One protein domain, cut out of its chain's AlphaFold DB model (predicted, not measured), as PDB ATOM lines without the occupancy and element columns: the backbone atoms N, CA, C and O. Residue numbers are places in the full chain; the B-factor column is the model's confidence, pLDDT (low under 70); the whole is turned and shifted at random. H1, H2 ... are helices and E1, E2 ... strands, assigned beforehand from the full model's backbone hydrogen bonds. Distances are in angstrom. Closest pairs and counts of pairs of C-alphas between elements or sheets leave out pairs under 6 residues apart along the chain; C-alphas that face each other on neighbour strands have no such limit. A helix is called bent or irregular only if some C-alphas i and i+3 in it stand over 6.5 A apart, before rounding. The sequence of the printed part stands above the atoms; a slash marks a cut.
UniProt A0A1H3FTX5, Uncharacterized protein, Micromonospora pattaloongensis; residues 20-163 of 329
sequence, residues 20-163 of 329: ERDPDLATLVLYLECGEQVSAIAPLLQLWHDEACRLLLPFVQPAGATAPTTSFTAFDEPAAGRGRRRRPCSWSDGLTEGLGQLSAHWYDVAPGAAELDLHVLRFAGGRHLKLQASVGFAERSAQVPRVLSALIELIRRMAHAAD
ATOM      1  N   GLU A  20      89.199  56.850 -19.825       45.19
ATOM      2  CA  GLU A  20      88.048  56.808 -20.751       45.19
ATOM      3  C   GLU A  20      86.761  56.166 -20.196       45.19
ATOM      4  O   GLU A  20      85.696  56.307 -20.808       45.19
ATOM      5  N   ARG A  21      86.799  55.470 -19.050       52.97
ATOM      6  CA  ARG A  21      85.595  54.885 -18.428       52.97
ATOM      7  C   ARG A  21      85.669  54.967 -16.915       52.97
ATOM      8  O   ARG A  21      86.552  54.372 -16.321       52.97
ATOM      9  N   ASP A  22      84.679  55.633 -16.326       59.47
ATOM     10  CA  ASP A  22      84.502  55.704 -14.877       59.47
ATOM     11  C   ASP A  22      84.312  54.272 -14.324       59.47
ATOM     12  O   ASP A  22      83.311  53.619 -14.667       59.47
ATOM     13  N   PRO A  23      85.293  53.718 -13.585       68.31
ATOM     14  CA  PRO A  23      85.241  52.342 -13.114       68.31
ATOM     15  C   PRO A  23      84.101  52.164 -12.110       68.31
ATOM     16  O   PRO A  23      83.728  53.082 -11.375       68.31
ATOM     17  N   ASP A  24      83.551  50.951 -12.036       86.25
ATOM     18  CA  ASP A  24      82.558  50.638 -11.010       86.25
ATOM     19  C   ASP A  24      83.273  50.491  -9.662       86.25
ATOM     20  O   ASP A  24      83.753  49.423  -9.288       86.25
ATOM     21  N   LEU A  25      83.367  51.611  -8.948       90.50
ATOM     22  CA  LEU A  25      84.050  51.733  -7.668       90.50
ATOM     23  C   LEU A  25      83.050  52.017  -6.549       90.50
ATOM     24  O   LEU A  25      82.248  52.956  -6.624       90.50
ATOM     25  N   ALA A  26      83.130  51.216  -5.490       93.88
ATOM     26  CA  ALA A  26      82.406  51.424  -4.246       93.88
ATOM     27  C   ALA A  26      83.399  51.586  -3.093       93.88
ATOM     28  O   ALA A  26      84.220  50.704  -2.846       93.88
ATOM     29  N   THR A  27      83.288  52.696  -2.367       95.06
ATOM     30  CA  THR A  27      84.190  53.026  -1.259       95.06
ATOM     31  C   THR A  27      83.391  53.235   0.016       95.06
ATOM     32  O   THR A  27      82.513  54.087   0.065       95.06
ATOM     33  N   LEU A  28      83.711  52.477   1.060       97.25
ATOM     34  CA  LEU A  28      83.296  52.736   2.433       97.25
ATOM     35  C   LEU A  28      84.366  53.569   3.129       97.25
ATOM     36  O   LEU A  28      85.541  53.207   3.092       97.25
ATOM     37  N   VAL A  29      83.947  54.606   3.846       96.81
ATOM     38  CA  VAL A  29      84.793  55.323   4.799       96.81
ATOM     39  C   VAL A  29      84.125  55.340   6.169       96.81
ATOM     40  O   VAL A  29      82.934  55.624   6.277       96.81
ATOM     41  N   LEU A  30      84.893  55.066   7.219       97.88
ATOM     42  CA  LEU A  30      84.491  55.161   8.621       97.88
ATOM     43  C   LEU A  30      85.483  56.029   9.389       97.88
ATOM     44  O   LEU A  30      86.685  55.970   9.134       97.88
ATOM     45  N   TYR A  31      84.991  56.781  10.369       97.56
ATOM     46  CA  TYR A  31      85.826  57.574  11.265       97.56
ATOM     47  C   TYR A  31      85.559  57.240  12.721       97.56
ATOM     48  O   TYR A  31      84.423  56.976  13.127       97.56
ATOM     49  N   LEU A  32      86.641  57.249  13.495       97.12
ATOM     50  CA  LEU A  32      86.651  56.903  14.907       97.12
ATOM     51  C   LEU A  32      87.541  57.869  15.687       97.12
ATOM     52  O   LEU A  32      88.449  58.499  15.144       97.12
ATOM     53  N   GLU A  33      87.293  57.939  16.987       95.38
ATOM     54  CA  GLU A  33      88.017  58.767  17.950       95.38
ATOM     55  C   GLU A  33      88.619  57.868  19.035       95.38
ATOM     56  O   GLU A  33      88.235  57.896  20.199       95.38
ATOM     57  N   CYS A  34      89.515  56.980  18.617       93.94
ATOM     58  CA  CYS A  34      90.199  56.046  19.509       93.94
ATOM     59  C   CYS A  34      91.683  55.863  19.164       93.94
ATOM     60  O   CYS A  34      92.327  54.968  19.690       93.94
ATOM     61  N   GLY A  35      92.257  56.707  18.308       90.06
ATOM     62  CA  GLY A  35      93.589  56.511  17.729       90.06
ATOM     63  C   GLY A  35      94.786  56.654  18.681       90.06
ATOM     64  O   GLY A  35      95.918  56.443  18.252       90.06
ATOM     65  N   GLU A  36      94.586  57.072  19.934       90.12
ATOM     66  CA  GLU A  36      95.657  57.611  20.790       90.12
ATOM     67  C   GLU A  36      96.829  56.646  21.018       90.12
ATOM     68  O   GLU A  36      97.980  57.082  21.021       90.12
ATOM     69  N   GLN A  37      96.557  55.349  21.168       91.25
ATOM     70  CA  GLN A  37      97.570  54.314  21.401       91.25
ATOM     71  C   GLN A  37      97.320  53.133  20.472       91.25
ATOM     72  O   GLN A  37      96.245  52.530  20.524       91.25
ATOM     73  N   VAL A  38      98.304  52.778  19.636       91.06
ATOM     74  CA  VAL A  38      98.093  51.764  18.590       91.06
ATOM     75  C   VAL A  38      97.904  50.386  19.206       91.06
ATOM     76  O   VAL A  38      97.006  49.662  18.792       91.06
ATOM     77  N   SER A  39      98.669  50.037  20.238       93.25
ATOM     78  CA  SER A  39      98.489  48.783  20.985       93.25
ATOM     79  C   SER A  39      97.072  48.600  21.536       93.25
ATOM     80  O   SER A  39      96.554  47.485  21.503       93.25
ATOM     81  N   ALA A  40      96.418  49.675  21.987       94.50
ATOM     82  CA  ALA A  40      95.049  49.617  22.496       94.50
ATOM     83  C   ALA A  40      94.011  49.384  21.382       94.50
ATOM     84  O   ALA A  40      93.022  48.683  21.597       94.50
ATOM     85  N   ILE A  41      94.239  49.931  20.183       96.31
ATOM     86  CA  ILE A  41      93.337  49.775  19.025       96.31
ATOM     87  C   ILE A  41      93.714  48.639  18.080       96.31
ATOM     88  O   ILE A  41      92.935  48.328  17.182       96.31
ATOM     89  N   ALA A  42      94.876  48.009  18.244       97.44
ATOM     90  CA  ALA A  42      95.339  46.948  17.357       97.44
ATOM     91  C   ALA A  42      94.302  45.817  17.194       97.44
ATOM     92  O   ALA A  42      94.068  45.421  16.053       97.44
ATOM     93  N   PRO A  43      93.588  45.361  18.249       98.12
ATOM     94  CA  PRO A  43      92.508  44.386  18.083       98.12
ATOM     95  C   PRO A  43      91.360  44.884  17.191       98.12
ATOM     96  O   PRO A  43      90.829  44.117  16.393       98.12
ATOM     97  N   LEU A  44      90.993  46.167  17.284       98.25
ATOM     98  CA  LEU A  44      89.955  46.773  16.445       98.25
ATOM     99  C   LEU A  44      90.409  46.889  14.983       98.25
ATOM    100  O   LEU A  44      89.627  46.616  14.076       98.25
ATOM    101  N   LEU A  45      91.667  47.269  14.746       98.38
ATOM    102  CA  LEU A  45      92.240  47.361  13.399       98.38
ATOM    103  C   LEU A  45      92.440  45.983  12.758       98.38
ATOM    104  O   LEU A  45      92.311  45.850  11.542       98.38
ATOM    105  N   GLN A  46      92.729  44.957  13.560       98.56
ATOM    106  CA  GLN A  46      92.747  43.571  13.104       98.56
ATOM    107  C   GLN A  46      91.332  43.092  12.759       98.56
ATOM    108  O   GLN A  46      91.125  42.550  11.679       98.56
ATOM    109  N   LEU A  47      90.343  43.372  13.617       98.62
ATOM    110  CA  LEU A  47      88.939  43.055  13.346       98.62
ATOM    111  C   LEU A  47      88.440  43.722  12.057       98.62
ATOM    112  O   LEU A  47      87.773  43.072  11.257       98.62
ATOM    113  N   TRP A  48      88.779  44.998  11.845       98.62
ATOM    114  CA  TRP A  48      88.479  45.723  10.609       98.62
ATOM    115  C   TRP A  48      88.994  44.975   9.376       98.62
ATOM    116  O   TRP A  48      88.225  44.725   8.448       98.62
ATOM    117  N   HIS A  49      90.273  44.595   9.386       98.69
ATOM    118  CA  HIS A  49      90.888  43.838   8.301       98.69
ATOM    119  C   HIS A  49      90.189  42.495   8.085       98.69
ATOM    120  O   HIS A  49      89.782  42.189   6.968       98.69
ATOM    121  N   ASP A  50      89.991  41.717   9.147       98.69
ATOM    122  CA  ASP A  50      89.444  40.364   9.044       98.69
ATOM    123  C   ASP A  50      87.993  40.371   8.552       98.69
ATOM    124  O   ASP A  50      87.623  39.569   7.692       98.69
ATOM    125  N   GLU A  51      87.169  41.302   9.038       98.75
ATOM    126  CA  GLU A  51      85.781  41.450   8.595       98.75
ATOM    127  C   GLU A  51      85.683  41.977   7.164       98.75
ATOM    128  O   GLU A  51      84.861  41.483   6.386       98.75
ATOM    129  N   ALA A  52      86.541  42.925   6.784       98.50
ATOM    130  CA  ALA A  52      86.611  43.401   5.410       98.50
ATOM    131  C   ALA A  52      87.055  42.279   4.463       98.50
ATOM    132  O   ALA A  52      86.396  42.043   3.454       98.50
ATOM    133  N   CYS A  53      88.089  41.513   4.817       98.25
ATOM    134  CA  CYS A  53      88.524  40.357   4.041       98.25
ATOM    135  C   CYS A  53      87.409  39.312   3.915       98.25
ATOM    136  O   CYS A  53      87.102  38.866   2.811       98.25
ATOM    137  N   ARG A  54      86.747  38.961   5.022       98.25
ATOM    138  CA  ARG A  54      85.655  37.977   5.038       98.25
ATOM    139  C   ARG A  54      84.486  38.382   4.138       98.25
ATOM    140  O   ARG A  54      83.879  37.518   3.508       98.25
ATOM    141  N   LEU A  55      84.142  39.669   4.107       98.50
ATOM    142  CA  LEU A  55      83.000  40.187   3.347       98.50
ATOM    143  C   LEU A  55      83.341  40.523   1.893       98.50
ATOM    144  O   LEU A  55      82.471  40.372   1.035       98.50
ATOM    145  N   LEU A  56      84.564  40.984   1.614       98.19
ATOM    146  CA  LEU A  56      84.924  41.599   0.334       98.19
ATOM    147  C   LEU A  56      85.861  40.745  -0.530       98.19
ATOM    148  O   LEU A  56      85.728  40.780  -1.753       98.19
ATOM    149  N   LEU A  57      86.741  39.912   0.049       96.25
ATOM    150  CA  LEU A  57      87.603  39.026  -0.753       96.25
ATOM    151  C   LEU A  57      86.841  38.067  -1.674       96.25
ATOM    152  O   LEU A  57      87.366  37.795  -2.748       96.25
ATOM    153  N   PRO A  58      85.615  37.592  -1.370       97.12
ATOM    154  CA  PRO A  58      84.862  36.779  -2.324       97.12
ATOM    155  C   PRO A  58      84.570  37.465  -3.673       97.12
ATOM    156  O   PRO A  58      84.265  36.769  -4.640       97.12
ATOM    157  N   PHE A  59      84.648  38.801  -3.759       95.81
ATOM    158  CA  PHE A  59      84.523  39.545  -5.022       95.81
ATOM    159  C   PHE A  59      85.856  39.682  -5.774       95.81
ATOM    160  O   PHE A  59      85.853  39.863  -6.990       95.81
ATOM    161  N   VAL A  60      86.976  39.572  -5.057       94.69
ATOM    162  CA  VAL A  60      88.352  39.649  -5.577       94.69
ATOM    163  C   VAL A  60      88.852  38.278  -6.027       94.69
ATOM    164  O   VAL A  60      89.499  38.127  -7.058       94.69
ATOM    165  N   GLN A  61      88.511  37.254  -5.251       94.19
ATOM    166  CA  GLN A  61      88.857  35.862  -5.484       94.19
ATOM    167  C   GLN A  61      87.576  35.016  -5.461       94.19
ATOM    168  O   GLN A  61      87.291  34.331  -4.472       94.19
ATOM    169  N   PRO A  62      86.761  35.062  -6.530       91.00
ATOM    170  CA  PRO A  62      85.598  34.194  -6.634       91.00
ATOM    171  C   PRO A  62      86.018  32.717  -6.617       91.00
ATOM    172  O   PRO A  62      87.158  32.362  -6.922       91.00
ATOM    173  N   ALA A  63      85.089  31.833  -6.251       91.00
ATOM    174  CA  ALA A  63      85.371  30.405  -6.128       91.00
ATOM    175  C   ALA A  63      85.985  29.834  -7.422       91.00
ATOM    176  O   ALA A  63      85.393  29.931  -8.494       91.00
ATOM    177  N   GLY A  64      87.170  29.229  -7.302       90.62
ATOM    178  CA  GLY A  64      87.923  28.666  -8.427       90.62
ATOM    179  C   GLY A  64      88.889  29.634  -9.121       90.62
ATOM    180  O   GLY A  64      89.638  29.192  -9.988       90.62
ATOM    181  N   ALA A  65      88.922  30.915  -8.741       91.69
ATOM    182  CA  ALA A  65      89.922  31.858  -9.234       91.69
ATOM    183  C   ALA A  65      91.293  31.647  -8.570       91.69
ATOM    184  O   ALA A  65      91.397  31.226  -7.412       91.69
ATOM    185  N   THR A  66      92.349  31.989  -9.311       91.69
ATOM    186  CA  THR A  66      93.714  32.088  -8.783       91.69
ATOM    187  C   THR A  66      93.757  33.071  -7.614       91.69
ATOM    188  O   THR A  66      93.012  34.050  -7.589       91.69
ATOM    189  N   ALA A  67      94.621  32.802  -6.634       93.19
ATOM    190  CA  ALA A  67      94.826  33.721  -5.523       93.19
ATOM    191  C   ALA A  67      95.356  35.077  -6.035       93.19
ATOM    192  O   ALA A  67      96.298  35.075  -6.831       93.19
ATOM    193  N   PRO A  68      94.776  36.206  -5.592       94.38
ATOM    194  CA  PRO A  68      95.235  37.532  -5.983       94.38
ATOM    195  C   PRO A  68      96.613  37.832  -5.390       94.38
ATOM    196  O   PRO A  68      96.958  37.355  -4.301       94.38
ATOM    197  N   THR A  69      97.380  38.687  -6.063       96.12
ATOM    198  CA  THR A  69      98.581  39.260  -5.456       96.12
ATOM    199  C   THR A  69      98.155  40.187  -4.322       96.12
ATOM    200  O   THR A  69      97.236  40.984  -4.476       96.12
ATOM    201  N   THR A  70      98.811  40.085  -3.164       97.00
ATOM    202  CA  THR A  70      98.546  40.954  -2.006       97.00
ATOM    203  C   THR A  70      99.792  41.755  -1.664       97.00
ATOM    204  O   THR A  70     100.886  41.195  -1.572       97.00
ATOM    205  N   SER A  71      99.641  43.057  -1.433       97.19
ATOM    206  CA  SER A  71     100.721  43.910  -0.937       97.19
ATOM    207  C   SER A  71     100.294  44.695   0.296       97.19
ATOM    208  O   SER A  71      99.162  45.161   0.383       97.19
ATOM    209  N   PHE A  72     101.225  44.870   1.237       97.75
ATOM    210  CA  PHE A  72     101.039  45.714   2.413       97.75
ATOM    211  C   PHE A  72     102.023  46.884   2.365       97.75
ATOM    212  O   PHE A  72     103.221  46.710   2.119       97.75
ATOM    213  N   THR A  73     101.533  48.092   2.624       97.12
ATOM    214  CA  THR A  73     102.365  49.291   2.778       97.12
ATOM    215  C   THR A  73     102.029  49.959   4.098       97.12
ATOM    216  O   THR A  73     100.863  50.173   4.405       97.12
ATOM    217  N   ALA A  74     103.050  50.339   4.862       96.88
ATOM    218  CA  ALA A  74     102.880  51.144   6.063       96.88
ATOM    219  C   ALA A  74     103.709  52.426   5.973       96.88
ATOM    220  O   ALA A  74     104.771  52.458   5.340       96.88
ATOM    221  N   PHE A  75     103.232  53.473   6.625       95.50
ATOM    222  CA  PHE A  75     103.962  54.704   6.865       95.50
ATOM    223  C   PHE A  75     103.910  54.995   8.359       95.50
ATOM    224  O   PHE A  75     102.831  55.164   8.930       95.50
ATOM    225  N   ASP A  76     105.082  55.023   8.982       93.12
ATOM    226  CA  ASP A  76     105.214  55.402  10.377       93.12
ATOM    227  C   ASP A  76     105.466  56.908  10.463       93.12
ATOM    228  O   ASP A  76     106.357  57.423   9.785       93.12
ATOM    229  N   GLU A  77     104.737  57.599  11.328       88.00
ATOM    230  CA  GLU A  77     104.920  59.012  11.640       88.00
ATOM    231  C   GLU A  77     105.351  59.144  13.111       88.00
ATOM    232  O   GLU A  77     104.519  59.234  14.014       88.00
ATOM    233  N   PRO A  78     106.664  59.071  13.403       75.88
ATOM    234  CA  PRO A  78     107.146  59.171  14.773       75.88
ATOM    235  C   PRO A  78     106.925  60.585  15.322       75.88
ATOM    236  O   PRO A  78     107.104  61.568  14.606       75.88
ATOM    237  N   ALA A  79     106.651  60.693  16.627       72.88
ATOM    238  CA  ALA A  79     106.405  61.969  17.317       72.88
ATOM    239  C   ALA A  79     107.520  63.022  17.132       72.88
ATOM    240  O   ALA A  79     107.276  64.219  17.250       72.88
ATOM    241  N   ALA A  80     108.746  62.584  16.841       68.12
ATOM    242  CA  ALA A  80     109.866  63.445  16.495       68.12
ATOM    243  C   ALA A  80     110.655  62.816  15.338       68.12
ATOM    244  O   ALA A  80     111.554  62.004  15.555       68.12
ATOM    245  N   GLY A  81     110.322  63.153  14.092       73.62
ATOM    246  CA  GLY A  81     111.112  62.702  12.950       73.62
ATOM    247  C   GLY A  81     110.434  62.861  11.600       73.62
ATOM    248  O   GLY A  81     109.293  63.293  11.490       73.62
ATOM    249  N   ARG A  82     111.173  62.496  10.549       82.81
ATOM    250  CA  ARG A  82     110.600  62.307   9.215       82.81
ATOM    251  C   ARG A  82     109.888  60.963   9.189       82.81
ATOM    252  O   ARG A  82     110.455  59.974   9.656       82.81
ATOM    253  N   GLY A  83     108.685  60.930   8.629       89.44
ATOM    254  CA  GLY A  83     107.956  59.681   8.492       89.44
ATOM    255  C   GLY A  83     108.713  58.655   7.644       89.44
ATOM    256  O   GLY A  83     109.506  59.001   6.759       89.44
ATOM    257  N   ARG A  84     108.514  57.374   7.956       93.81
ATOM    258  CA  ARG A  84     109.247  56.251   7.363       93.81
ATOM    259  C   ARG A  84     108.279  55.276   6.717       93.81
ATOM    260  O   ARG A  84     107.426  54.696   7.378       93.81
ATOM    261  N   ARG A  85     108.484  55.007   5.427       94.94
ATOM    262  CA  ARG A  85     107.755  53.951   4.719       94.94
ATOM    263  C   ARG A  85     108.316  52.566   5.056       94.94
ATOM    264  O   ARG A  85     109.534  52.374   5.104       94.94
ATOM    265  N   ARG A  86     107.427  51.589   5.219       96.12
ATOM    266  CA  ARG A  86     107.719  50.161   5.391       96.12
ATOM    267  C   ARG A  86     106.858  49.316   4.448       96.12
ATOM    268  O   ARG A  86     105.826  49.768   3.952       96.12
ATOM    269  N   ARG A  87     107.290  48.074   4.223       97.38
ATOM    270  CA  ARG A  87     106.533  47.026   3.525       97.38
ATOM    271  C   ARG A  87     106.353  45.839   4.474       97.38
ATOM    272  O   ARG A  87     107.255  45.006   4.545       97.38
ATOM    273  N   PRO A  88     105.280  45.827   5.279       97.75
ATOM    274  CA  PRO A  88     104.964  44.703   6.155       97.75
ATOM    275  C   PRO A  88     104.780  43.396   5.366       97.75
ATOM    276  O   PRO A  88     104.396  43.431   4.197       97.75
ATOM    277  N   CYS A  89     105.033  42.248   5.996       97.44
ATOM    278  CA  CYS A  89     104.735  40.940   5.398       97.44
ATOM    279  C   CYS A  89     103.271  40.529   5.615       97.44
ATOM    280  O   CYS A  89     102.719  39.770   4.823       97.44
ATOM    281  N   SER A  90     102.647  41.050   6.671       97.62
ATOM    282  CA  SER A  90     101.242  40.858   7.020       97.62
ATOM    283  C   SER A  90     100.616  42.164   7.515       97.62
ATOM    284  O   SER A  90     101.324  43.124   7.831       97.62
ATOM    285  N   TRP A  91      99.285  42.188   7.636       98.00
ATOM    286  CA  TRP A  91      98.561  43.310   8.240       98.00
ATOM    287  C   TRP A  91      99.056  43.626   9.659       98.00
ATOM    288  O   TRP A  91      99.389  44.772   9.960       98.00
ATOM    289  N   SER A  92      99.188  42.602  10.508       97.88
ATOM    290  CA  SER A  92      99.627  42.753  11.899       97.88
ATOM    291  C   SER A  92     101.040  43.325  12.031       97.88
ATOM    292  O   SER A  92     101.282  44.128  12.928       97.88
ATOM    293  N   ASP A  93     101.958  43.012  11.106       97.81
ATOM    294  CA  ASP A  93     103.322  43.580  11.101       97.81
ATOM    295  C   ASP A  93     103.331  45.099  10.819       97.81
ATOM    296  O   ASP A  93     104.320  45.809  11.059       97.81
ATOM    297  N   GLY A  94     102.231  45.615  10.265       97.25
ATOM    298  CA  GLY A  94     102.000  47.034  10.035       97.25
ATOM    299  C   GLY A  94     101.584  47.805  11.288       97.25
ATOM    300  O   GLY A  94     101.875  48.999  11.366       97.25
ATOM    301  N   LEU A  95     100.965  47.144  12.273       96.81
ATOM    302  CA  LEU A  95     100.355  47.759  13.460       96.81
ATOM    303  C   LEU A  95     101.393  48.088  14.547       96.81
ATOM    304  O   LEU A  95     101.474  47.435  15.584       96.81
ATOM    305  N   THR A  96     102.208  49.113  14.308       94.69
ATOM    306  CA  THR A  96     103.232  49.594  15.252       94.69
ATOM    307  C   THR A  96     102.786  50.877  15.953       94.69
ATOM    308  O   THR A  96     101.940  51.601  15.447       94.69
ATOM    309  N   GLU A  97     103.393  51.232  17.090       92.69
ATOM    310  CA  GLU A  97     103.065  52.490  17.795       92.69
ATOM    311  C   GLU A  97     103.288  53.757  16.957       92.69
ATOM    312  O   GLU A  97     102.612  54.770  17.144       92.69
ATOM    313  N   GLY A  98     104.214  53.692  16.000       92.19
ATOM    314  CA  GLY A  98     104.476  54.775  15.060       92.19
ATOM    315  C   GLY A  98     103.486  54.847  13.900       92.19
ATOM    316  O   GLY A  98     103.674  55.703  13.048       92.19
ATOM    317  N   LEU A  99     102.481  53.968  13.819       94.50
ATOM    318  CA  LEU A  99     101.565  53.886  12.684       94.50
ATOM    319  C   LEU A  99     100.889  55.237  12.405       94.50
ATOM    320  O   LEU A  99     100.066  55.697  13.198       94.50
ATOM    321  N   GLY A 100     101.209  55.826  11.251       93.88
ATOM    322  CA  GLY A 100     100.464  56.933  10.650       93.88
ATOM    323  C   GLY A 100      99.486  56.424   9.589       93.88
ATOM    324  O   GLY A 100      98.328  56.823   9.557       93.88
ATOM    325  N   GLN A 101      99.918  55.471   8.757       95.75
ATOM    326  CA  GLN A 101      99.081  54.854   7.729       95.75
ATOM    327  C   GLN A 101      99.434  53.379   7.518       95.75
ATOM    328  O   GLN A 101     100.609  53.013   7.509       95.75
ATOM    329  N   LEU A 102      98.427  52.543   7.271       97.50
ATOM    330  CA  LEU A 102      98.574  51.155   6.828       97.50
ATOM    331  C   LEU A 102      97.593  50.883   5.692       97.50
ATOM    332  O   LEU A 102      96.425  51.249   5.783       97.50
ATOM    333  N   SER A 103      98.053  50.230   4.634       97.31
ATOM    334  CA  SER A 103      97.197  49.773   3.549       97.31
ATOM    335  C   SER A 103      97.501  48.339   3.141       97.31
ATOM    336  O   SER A 103      98.646  47.885   3.227       97.31
ATOM    337  N   ALA A 104      96.464  47.652   2.675       97.62
ATOM    338  CA  ALA A 104      96.533  46.349   2.033       97.62
ATOM    339  C   ALA A 104      95.816  46.435   0.685       97.62
ATOM    340  O   ALA A 104      94.709  46.963   0.627       97.62
ATOM    341  N   HIS A 105      96.449  45.934  -0.369       96.69
ATOM    342  CA  HIS A 105      95.912  45.957  -1.727       96.69
ATOM    343  C   HIS A 105      95.953  44.545  -2.310       96.69
ATOM    344  O   HIS A 105      97.014  43.913  -2.307       96.69
ATOM    345  N   TRP A 106      94.807  44.077  -2.804       96.94
ATOM    346  CA  TRP A 106      94.652  42.841  -3.564       96.94
ATOM    347  C   TRP A 106      94.399  43.157  -5.039       96.94
ATOM    348  O   TRP A 106      93.383  43.769  -5.370       96.94
ATOM    349  N   TYR A 107      95.310  42.711  -5.901       93.19
ATOM    350  CA  TYR A 107      95.361  43.038  -7.329       93.19
ATOM    351  C   TYR A 107      95.836  41.833  -8.163       93.19
ATOM    352  O   TYR A 107      95.938  40.719  -7.641       93.19
ATOM    353  N   ASP A 108      96.093  42.042  -9.462       85.44
ATOM    354  CA  ASP A 108      96.381  40.983 -10.450       85.44
ATOM    355  C   ASP A 108      95.291  39.901 -10.454       85.44
ATOM    356  O   ASP A 108      95.543  38.693 -10.413       85.44
ATOM    357  N   VAL A 109      94.044  40.357 -10.430       87.19
ATOM    358  CA  VAL A 109      92.874  39.503 -10.244       87.19
ATOM    359  C   VAL A 109      92.428  38.860 -11.555       87.19
ATOM    360  O   VAL A 109      92.771  39.301 -12.653       87.19
ATOM    361  N   ALA A 110      91.634  37.793 -11.450       85.00
ATOM    362  CA  ALA A 110      91.031  37.167 -12.622       85.00
ATOM    363  C   ALA A 110      90.144  38.174 -13.391       85.00
ATOM    364  O   ALA A 110      89.512  39.027 -12.765       85.00
ATOM    365  N   PRO A 111      90.022  38.066 -14.728       84.69
ATOM    366  CA  PRO A 111      89.136  38.935 -15.498       84.69
ATOM    367  C   PRO A 111      87.707  38.965 -14.932       84.69
ATOM    368  O   PRO A 111      87.100  37.918 -14.698       84.69
ATOM    369  N   GLY A 112      87.176  40.170 -14.711       83.56
ATOM    370  CA  GLY A 112      85.844  40.392 -14.135       83.56
ATOM    371  C   GLY A 112      85.760  40.307 -12.604       83.56
ATOM    372  O   GLY A 112      84.690  40.571 -12.051       83.56
ATOM    373  N   ALA A 113      86.850  39.964 -11.910       88.25
ATOM    374  CA  ALA A 113      86.946  40.104 -10.459       88.25
ATOM    375  C   ALA A 113      87.264  41.555 -10.062       88.25
ATOM    376  O   ALA A 113      87.702  42.362 -10.884       88.25
ATOM    377  N   ALA A 114      87.003  41.886  -8.799       91.44
ATOM    378  CA  ALA A 114      87.300  43.203  -8.252       91.44
ATOM    379  C   ALA A 114      88.733  43.291  -7.721       91.44
ATOM    380  O   ALA A 114      89.254  42.312  -7.200       91.44
ATOM    381  N   GLU A 115      89.322  44.477  -7.748       94.50
ATOM    382  CA  GLU A 115      90.432  44.839  -6.864       94.50
ATOM    383  C   GLU A 115      89.869  45.300  -5.509       94.50
ATOM    384  O   GLU A 115      88.751  45.825  -5.429       94.50
ATOM    385  N   LEU A 116      90.630  45.083  -4.435       96.00
ATOM    386  CA  LEU A 116      90.281  45.532  -3.083       96.00
ATOM    387  C   LEU A 116      91.438  46.321  -2.491       96.00
ATOM    388  O   LEU A 116      92.549  45.809  -2.391       96.00
ATOM    389  N   ASP A 117      91.131  47.507  -1.987       96.12
ATOM    390  CA  ASP A 117      92.025  48.320  -1.178       96.12
ATOM    391  C   ASP A 117      91.443  48.494   0.221       96.12
ATOM    392  O   ASP A 117      90.305  48.934   0.393       96.12
ATOM    393  N   LEU A 118      92.247  48.195   1.237       97.38
ATOM    394  CA  LEU A 118      91.979  48.552   2.624       97.38
ATOM    395  C   LEU A 118      92.993  49.582   3.087       97.38
ATOM    396  O   LEU A 118      94.190  49.462   2.826       97.38
ATOM    397  N   HIS A 119      92.518  50.574   3.827       96.19
ATOM    398  CA  HIS A 119      93.333  51.672   4.315       96.19
ATOM    399  C   HIS A 119      92.951  52.036   5.744       96.19
ATOM    400  O   HIS A 119      91.774  52.105   6.102       96.19
ATOM    401  N   VAL A 120      93.969  52.267   6.558       96.75
ATOM    402  CA  VAL A 120      93.884  52.889   7.871       96.75
ATOM    403  C   VAL A 120      94.758  54.127   7.820       96.75
ATOM    404  O   VAL A 120      95.946  54.035   7.509       96.75
ATOM    405  N   LEU A 121      94.180  55.266   8.174       94.94
ATOM    406  CA  LEU A 121      94.901  56.508   8.407       94.94
ATOM    407  C   LEU A 121      94.669  56.939   9.846       94.94
ATOM    408  O   LEU A 121      93.531  57.024  10.306       94.94
ATOM    409  N   ARG A 122      95.750  57.265  10.536       93.81
ATOM    410  CA  ARG A 122      95.734  57.949  11.816       93.81
ATOM    411  C   ARG A 122      96.056  59.413  11.560       93.81
ATOM    412  O   ARG A 122      97.064  59.727  10.937       93.81
ATOM    413  N   PHE A 123      95.168  60.300  11.989       90.31
ATOM    414  CA  PHE A 123      95.342  61.734  11.778       90.31
ATOM    415  C   PHE A 123      96.504  62.288  12.606       90.31
ATOM    416  O   PHE A 123      96.878  61.714  13.635       90.31
ATOM    417  N   ALA A 124      97.021  63.446  12.189       81.56
ATOM    418  CA  ALA A 124      97.940  64.233  13.002       81.56
ATOM    419  C   ALA A 124      97.331  64.479  14.399       81.56
ATOM    420  O   ALA A 124      96.123  64.650  14.543       81.56
ATOM    421  N   GLY A 125      98.151  64.398  15.450       80.31
ATOM    422  CA  GLY A 125      97.679  64.407  16.845       80.31
ATOM    423  C   GLY A 125      97.208  63.042  17.360       80.31
ATOM    424  O   GLY A 125      97.021  62.856  18.559       80.31
ATOM    425  N   GLY A 126      97.068  62.053  16.476       83.25
ATOM    426  CA  GLY A 126      96.960  60.646  16.826       83.25
ATOM    427  C   GLY A 126      95.603  60.200  17.353       83.25
ATOM    428  O   GLY A 126      95.394  59.003  17.413       83.25
ATOM    429  N   ARG A 127      94.673  61.092  17.707       91.44
ATOM    430  CA  ARG A 127      93.393  60.739  18.354       91.44
ATOM    431  C   ARG A 127      92.336  60.172  17.403       91.44
ATOM    432  O   ARG A 127      91.499  59.371  17.820       91.44
ATOM    433  N   HIS A 128      92.367  60.566  16.135       94.62
ATOM    434  CA  HIS A 128      91.356  60.173  15.155       94.62
ATOM    435  C   HIS A 128      91.890  59.134  14.174       94.62
ATOM    436  O   HIS A 128      93.057  59.165  13.778       94.62
ATOM    437  N   LEU A 129      91.002  58.238  13.757       95.75
ATOM    438  CA  LEU A 129      91.262  57.222  12.744       95.75
ATOM    439  C   LEU A 129      90.266  57.368  11.599       95.75
ATOM    440  O   LEU A 129      89.089  57.660  11.820       95.75
ATOM    441  N   LYS A 130      90.738  57.094  10.389       96.31
ATOM    442  CA  LYS A 130      89.930  56.804   9.210       96.31
ATOM    443  C   LYS A 130      90.181  55.353   8.819       96.31
ATOM    444  O   LYS A 130      91.330  54.962   8.633       96.31
ATOM    445  N   LEU A 131      89.112  54.587   8.663       97.62
ATOM    446  CA  LEU A 131      89.132  53.275   8.024       97.62
ATOM    447  C   LEU A 131      88.482  53.426   6.653       97.62
ATOM    448  O   LEU A 131      87.439  54.069   6.536       97.62
ATOM    449  N   GLN A 132      89.079  52.852   5.618       97.38
ATOM    450  CA  GLN A 132      88.519  52.871   4.275       97.38
ATOM    451  C   GLN A 132      88.657  51.503   3.618       97.38
ATOM    452  O   GLN A 132      89.713  50.878   3.696       97.38
ATOM    453  N   ALA A 133      87.585  51.061   2.967       97.25
ATOM    454  CA  ALA A 133      87.577  49.898   2.092       97.25
ATOM    455  C   ALA A 133      87.053  50.318   0.720       97.25
ATOM    456  O   ALA A 133      85.954  50.867   0.632       97.25
ATOM    457  N   SER A 134      87.812  50.049  -0.332       95.69
ATOM    458  CA  SER A 134      87.459  50.369  -1.712       95.69
ATOM    459  C   SER A 134      87.471  49.094  -2.542       95.69
ATOM    460  O   SER A 134      88.430  48.331  -2.490       95.69
ATOM    461  N   VAL A 135      86.391  48.851  -3.279       95.31
ATOM    462  CA  VAL A 135      86.248  47.705  -4.182       95.31
ATOM    463  C   VAL A 135      85.987  48.241  -5.577       95.31
ATOM    464  O   VAL A 135      84.963  48.896  -5.798       95.31
ATOM    465  N   GLY A 136      86.918  47.986  -6.492       92.75
ATOM    466  CA  GLY A 136      86.891  48.500  -7.859       92.75
ATOM    467  C   GLY A 136      86.827  47.377  -8.882       92.75
ATOM    468  O   GLY A 136      87.486  46.353  -8.727       92.75
ATOM    469  N   PHE A 137      86.049  47.564  -9.941       90.56
ATOM    470  CA  PHE A 137      86.051  46.683 -11.107       90.56
ATOM    471  C   PHE A 137      86.656  47.418 -12.305       90.56
ATOM    472  O   PHE A 137      86.358  48.591 -12.526       90.56
ATOM    473  N   ALA A 138      87.453  46.711 -13.111       85.69
ATOM    474  CA  ALA A 138      88.024  47.262 -14.345       85.69
ATOM    475  C   ALA A 138      86.946  47.671 -15.372       85.69
ATOM    476  O   ALA A 138      87.166  48.539 -16.212       85.69
ATOM    477  N   GLU A 139      85.765  47.053 -15.297       84.06
ATOM    478  CA  GLU A 139      84.610  47.353 -16.138       84.06
ATOM    479  C   GLU A 139      83.338  47.441 -15.293       84.06
ATOM    480  O   GLU A 139      83.318  47.050 -14.123       84.06
ATOM    481  N   ARG A 140      82.238  47.905 -15.902       85.31
ATOM    482  CA  ARG A 140      80.935  47.902 -15.236       85.31
ATOM    483  C   ARG A 140      80.553  46.492 -14.799       85.31
ATOM    484  O   ARG A 140      80.567  45.561 -15.603       85.31
ATOM    485  N   SER A 141      80.155  46.350 -13.545       90.31
ATOM    486  CA  SER A 141      79.944  45.056 -12.913       90.31
ATOM    487  C   SER A 141      78.553  44.943 -12.313       90.31
ATOM    488  O   SER A 141      78.138  45.709 -11.445       90.31
ATOM    489  N   ALA A 142      77.840  43.881 -12.689       92.31
ATOM    490  CA  ALA A 142      76.565  43.526 -12.066       92.31
ATOM    491  C   ALA A 142      76.710  43.106 -10.585       92.31
ATOM    492  O   ALA A 142      75.706  42.912  -9.901       92.31
ATOM    493  N   GLN A 143      77.938  42.947 -10.072       94.44
ATOM    494  CA  GLN A 143      78.194  42.593  -8.672       94.44
ATOM    495  C   GLN A 143      78.140  43.798  -7.726       94.44
ATOM    496  O   GLN A 143      78.053  43.596  -6.514       94.44
ATOM    497  N   VAL A 144      78.148  45.037  -8.234       93.69
ATOM    498  CA  VAL A 144      78.197  46.245  -7.393       93.69
ATOM    499  C   VAL A 144      77.101  46.286  -6.317       93.69
ATOM    500  O   VAL A 144      77.444  46.525  -5.160       93.69
ATOM    501  N   PRO A 145      75.819  45.959  -6.582       95.50
ATOM    502  CA  PRO A 145      74.802  45.931  -5.523       95.50
ATOM    503  C   PRO A 145      75.129  44.966  -4.368       95.50
ATOM    504  O   PRO A 145      74.822  45.238  -3.203       95.50
ATOM    505  N   ARG A 146      75.793  43.841  -4.667       97.19
ATOM    506  CA  ARG A 146      76.234  42.872  -3.653       97.19
ATOM    507  C   ARG A 146      77.422  43.401  -2.855       97.19
ATOM    508  O   ARG A 146      77.453  43.198  -1.643       97.19
ATOM    509  N   VAL A 147      78.341  44.116  -3.502       97.25
ATOM    510  CA  VAL A 147      79.440  44.828  -2.828       97.25
ATOM    511  C   VAL A 147      78.885  45.886  -1.876       97.25
ATOM    512  O   VAL A 147      79.254  45.896  -0.707       97.25
ATOM    513  N   LEU A 148      77.937  46.717  -2.318       97.31
ATOM    514  CA  LEU A 148      77.299  47.727  -1.461       97.31
ATOM    515  C   LEU A 148      76.631  47.088  -0.236       97.31
ATOM    516  O   LEU A 148      76.802  47.567   0.882       97.31
ATOM    517  N   SER A 149      75.942  45.960  -0.423       98.19
ATOM    518  CA  SER A 149      75.348  45.198   0.683       98.19
ATOM    519  C   SER A 149      76.406  44.692   1.675       98.19
ATOM    520  O   SER A 149      76.204  44.762   2.888       98.19
ATOM    521  N   ALA A 150      77.549  44.216   1.175       98.62
ATOM    522  CA  ALA A 150      78.669  43.774   2.003       98.62
ATOM    523  C   ALA A 150      79.311  44.940   2.777       98.62
ATOM    524  O   ALA A 150      79.610  44.790   3.961       98.62
ATOM    525  N   LEU A 151      79.454  46.116   2.159       98.50
ATOM    526  CA  LEU A 151      79.952  47.325   2.824       98.50
ATOM    527  C   LEU A 151      78.992  47.814   3.921       98.50
ATOM    528  O   LEU A 151      79.442  48.180   5.003       98.50
ATOM    529  N   ILE A 152      77.675  47.757   3.698       98.62
ATOM    530  CA  ILE A 152      76.670  48.072   4.732       98.62
ATOM    531  C   ILE A 152      76.802  47.127   5.930       98.62
ATOM    532  O   ILE A 152      76.753  47.560   7.083       98.62
ATOM    533  N   GLU A 153      76.979  45.830   5.681       98.69
ATOM    534  CA  GLU A 153      77.209  44.855   6.749       98.69
ATOM    535  C   GLU A 153      78.532  45.117   7.484       98.69
ATOM    536  O   GLU A 153      78.577  45.022   8.711       98.69
ATOM    537  N   LEU A 154      79.586  45.525   6.772       98.81
ATOM    538  CA  LEU A 154      80.858  45.912   7.378       98.81
ATOM    539  C   LEU A 154      80.689  47.116   8.320       98.81
ATOM    540  O   LEU A 154      81.158  47.056   9.456       98.81
ATOM    541  N   ILE A 155      79.931  48.153   7.925       98.75
ATOM    542  CA  ILE A 155      79.574  49.273   8.821       98.75
ATOM    543  C   ILE A 155      78.938  48.750  10.105       98.75
ATOM    544  O   ILE A 155      79.323  49.155  11.198       98.75
ATOM    545  N   ARG A 156      77.961  47.845   9.989       98.56
ATOM    546  CA  ARG A 156      77.219  47.330  11.148       98.56
ATOM    547  C   ARG A 156      78.116  46.575  12.122       98.56
ATOM    548  O   ARG A 156      77.926  46.699  13.330       98.56
ATOM    549  N   ARG A 157      79.084  45.813  11.613       98.56
ATOM    550  CA  ARG A 157      80.063  45.090  12.438       98.56
ATOM    551  C   ARG A 157      81.005  46.041  13.146       98.56
ATOM    552  O   ARG A 157      81.187  45.923  14.354       98.56
ATOM    553  N   MET A 158      81.512  47.037  12.427       98.62
ATOM    554  CA  MET A 158      82.374  48.052  13.026       98.62
ATOM    555  C   MET A 158      81.630  48.906  14.053       98.62
ATOM    556  O   MET A 158      82.172  49.166  15.120       98.62
ATOM    557  N   ALA A 159      80.369  49.255  13.797       98.38
ATOM    558  CA  ALA A 159      79.520  49.974  14.747       98.38
ATOM    559  C   ALA A 159      79.185  49.161  16.007       98.38
ATOM    560  O   ALA A 159      78.824  49.734  17.028       98.38
ATOM    561  N   HIS A 160      79.262  47.829  15.943       98.19
ATOM    562  CA  HIS A 160      79.118  46.973  17.119       98.19
ATOM    563  C   HIS A 160      80.400  46.908  17.953       98.19
ATOM    564  O   HIS A 160      80.332  46.753  19.168       98.19
ATOM    565  N   ALA A 161      81.555  47.023  17.302       98.06
ATOM    566  CA  ALA A 161      82.855  46.974  17.956       98.06
ATOM    567  C   ALA A 161      83.324  48.340  18.482       98.06
ATOM    568  O   ALA A 161      84.164  48.382  19.382       98.06
ATOM    569  N   ALA A 162      82.828  49.447  17.920       97.75
ATOM    570  CA  ALA A 162      83.292  50.784  18.257       97.75
ATOM    571  C   ALA A 162      82.229  51.879  18.064       97.75
ATOM    572  O   ALA A 162      81.334  51.783  17.224       97.75
ATOM    573  N   ASP A 163      82.388  52.970  18.818       97.62
ATOM    574  CA  ASP A 163      81.584  54.189  18.698       97.62
ATOM    575  C   ASP A 163      82.057  55.024  17.493       97.62
ATOM    576  O   ASP A 163      83.052  55.753  17.563       97.62
TER     577      ASP A 163
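What this domain is: This is residues 20 to 163 of the 329 residues of an uncharacterized protein of Micromonospora pattaloongensis (UniProt A0A1H3FTX5). One twisted sheet of six antiparallel strands has two long helices, H1 and H3, side by side over one face and running along the strands, while its other face is bare. H1 covers E6 and E5, H3 covers E1 and E6, and the short H2 is on the same face. The 144 printed residues hold, in order, E1 H1 E2 E3 H2 E4 E5 E6 H3; the sheet runs E1 E6 E5 E4 E2 E3, and the class is mixed, helices and strands, in two layers, H1 and H3 on one face of the sheet. The whole is compact, with a radius of gyration of the C-alphas of 15.6 A, and spans 46 by 30 by 30 A.

How they stand to each other: E1, residues 24 to 32, is an edge strand and the antiparallel neighbour of E6, residues 129 to 137; N 28 and O 133 are 2.8 A apart, within hydrogen-bond range. H1, residues 38 to 60, is on the sheet at a height of 9.9 A, over E6 and E5, residues 114 to 122; its closest C-alpha pair with E5 is Val 60 and Ala 114, 4.6 A. E2, residues 69 to 76, and E3, residues 84 to 86, the other edge strand, form a hairpin, with N 76 and O 84 at 2.9 A. H2, residues 91 to 94, is on the sheet and only just touches H1, with 3 pairs of C-alphas within 8 A, by H1's residues 46 to 49 alone; the closest are those of Gln 46 and Ser 92, 7.0 A. E3, H2 and E4, residues 99 to 107, make a split strand-helix-strand unit, two strands running the same way with E2 between them, its crossover right-handed. N 73 and O 103 of E2 and E4 are 3.0 A apart. E4, E5 and E6 form a meander, each the antiparallel neighbour of the one before, in two hairpins; N 118 and O 104 are at 2.8 A, as are N 132 and O 119. H3, residues 144 to 161, is over E1 and E6 at a height of 9.8 A. It touches H1 at a shallow tilt of 21 degrees, opposite ways; the closest C-alphas are those of Leu 55 and Ala 150, 5.8 A. Every O i to N i+4 pair is within hydrogen-bond range in H3 and 14 of 19 in H1; H2 is too short for one.

Where its parts are: E1 begins at C-alpha 24 (82.558, 50.638, -11.010) and is 27.0 A long. H1 is 28.7 A long; it is irregular, C-alphas 40 and 43 being 7.3 A apart, and has a kink of 38 degrees near residue 54. E2 and E4 are each 23.6 A, E5 26.3 A and E6 26.6 A; the short E3 and H2 are passed over. H3, 25.8 A, ends at C-alpha 161 (82.855, 46.974, 17.956).

The domain as a whole: The two C-alphas farthest apart are those of Ala 80 and Ala 142, 48.2 A. The printed part has no cut and no long link. Its mean pLDDT is 92.9, with residues 20 to 23 and residue 80 under 70.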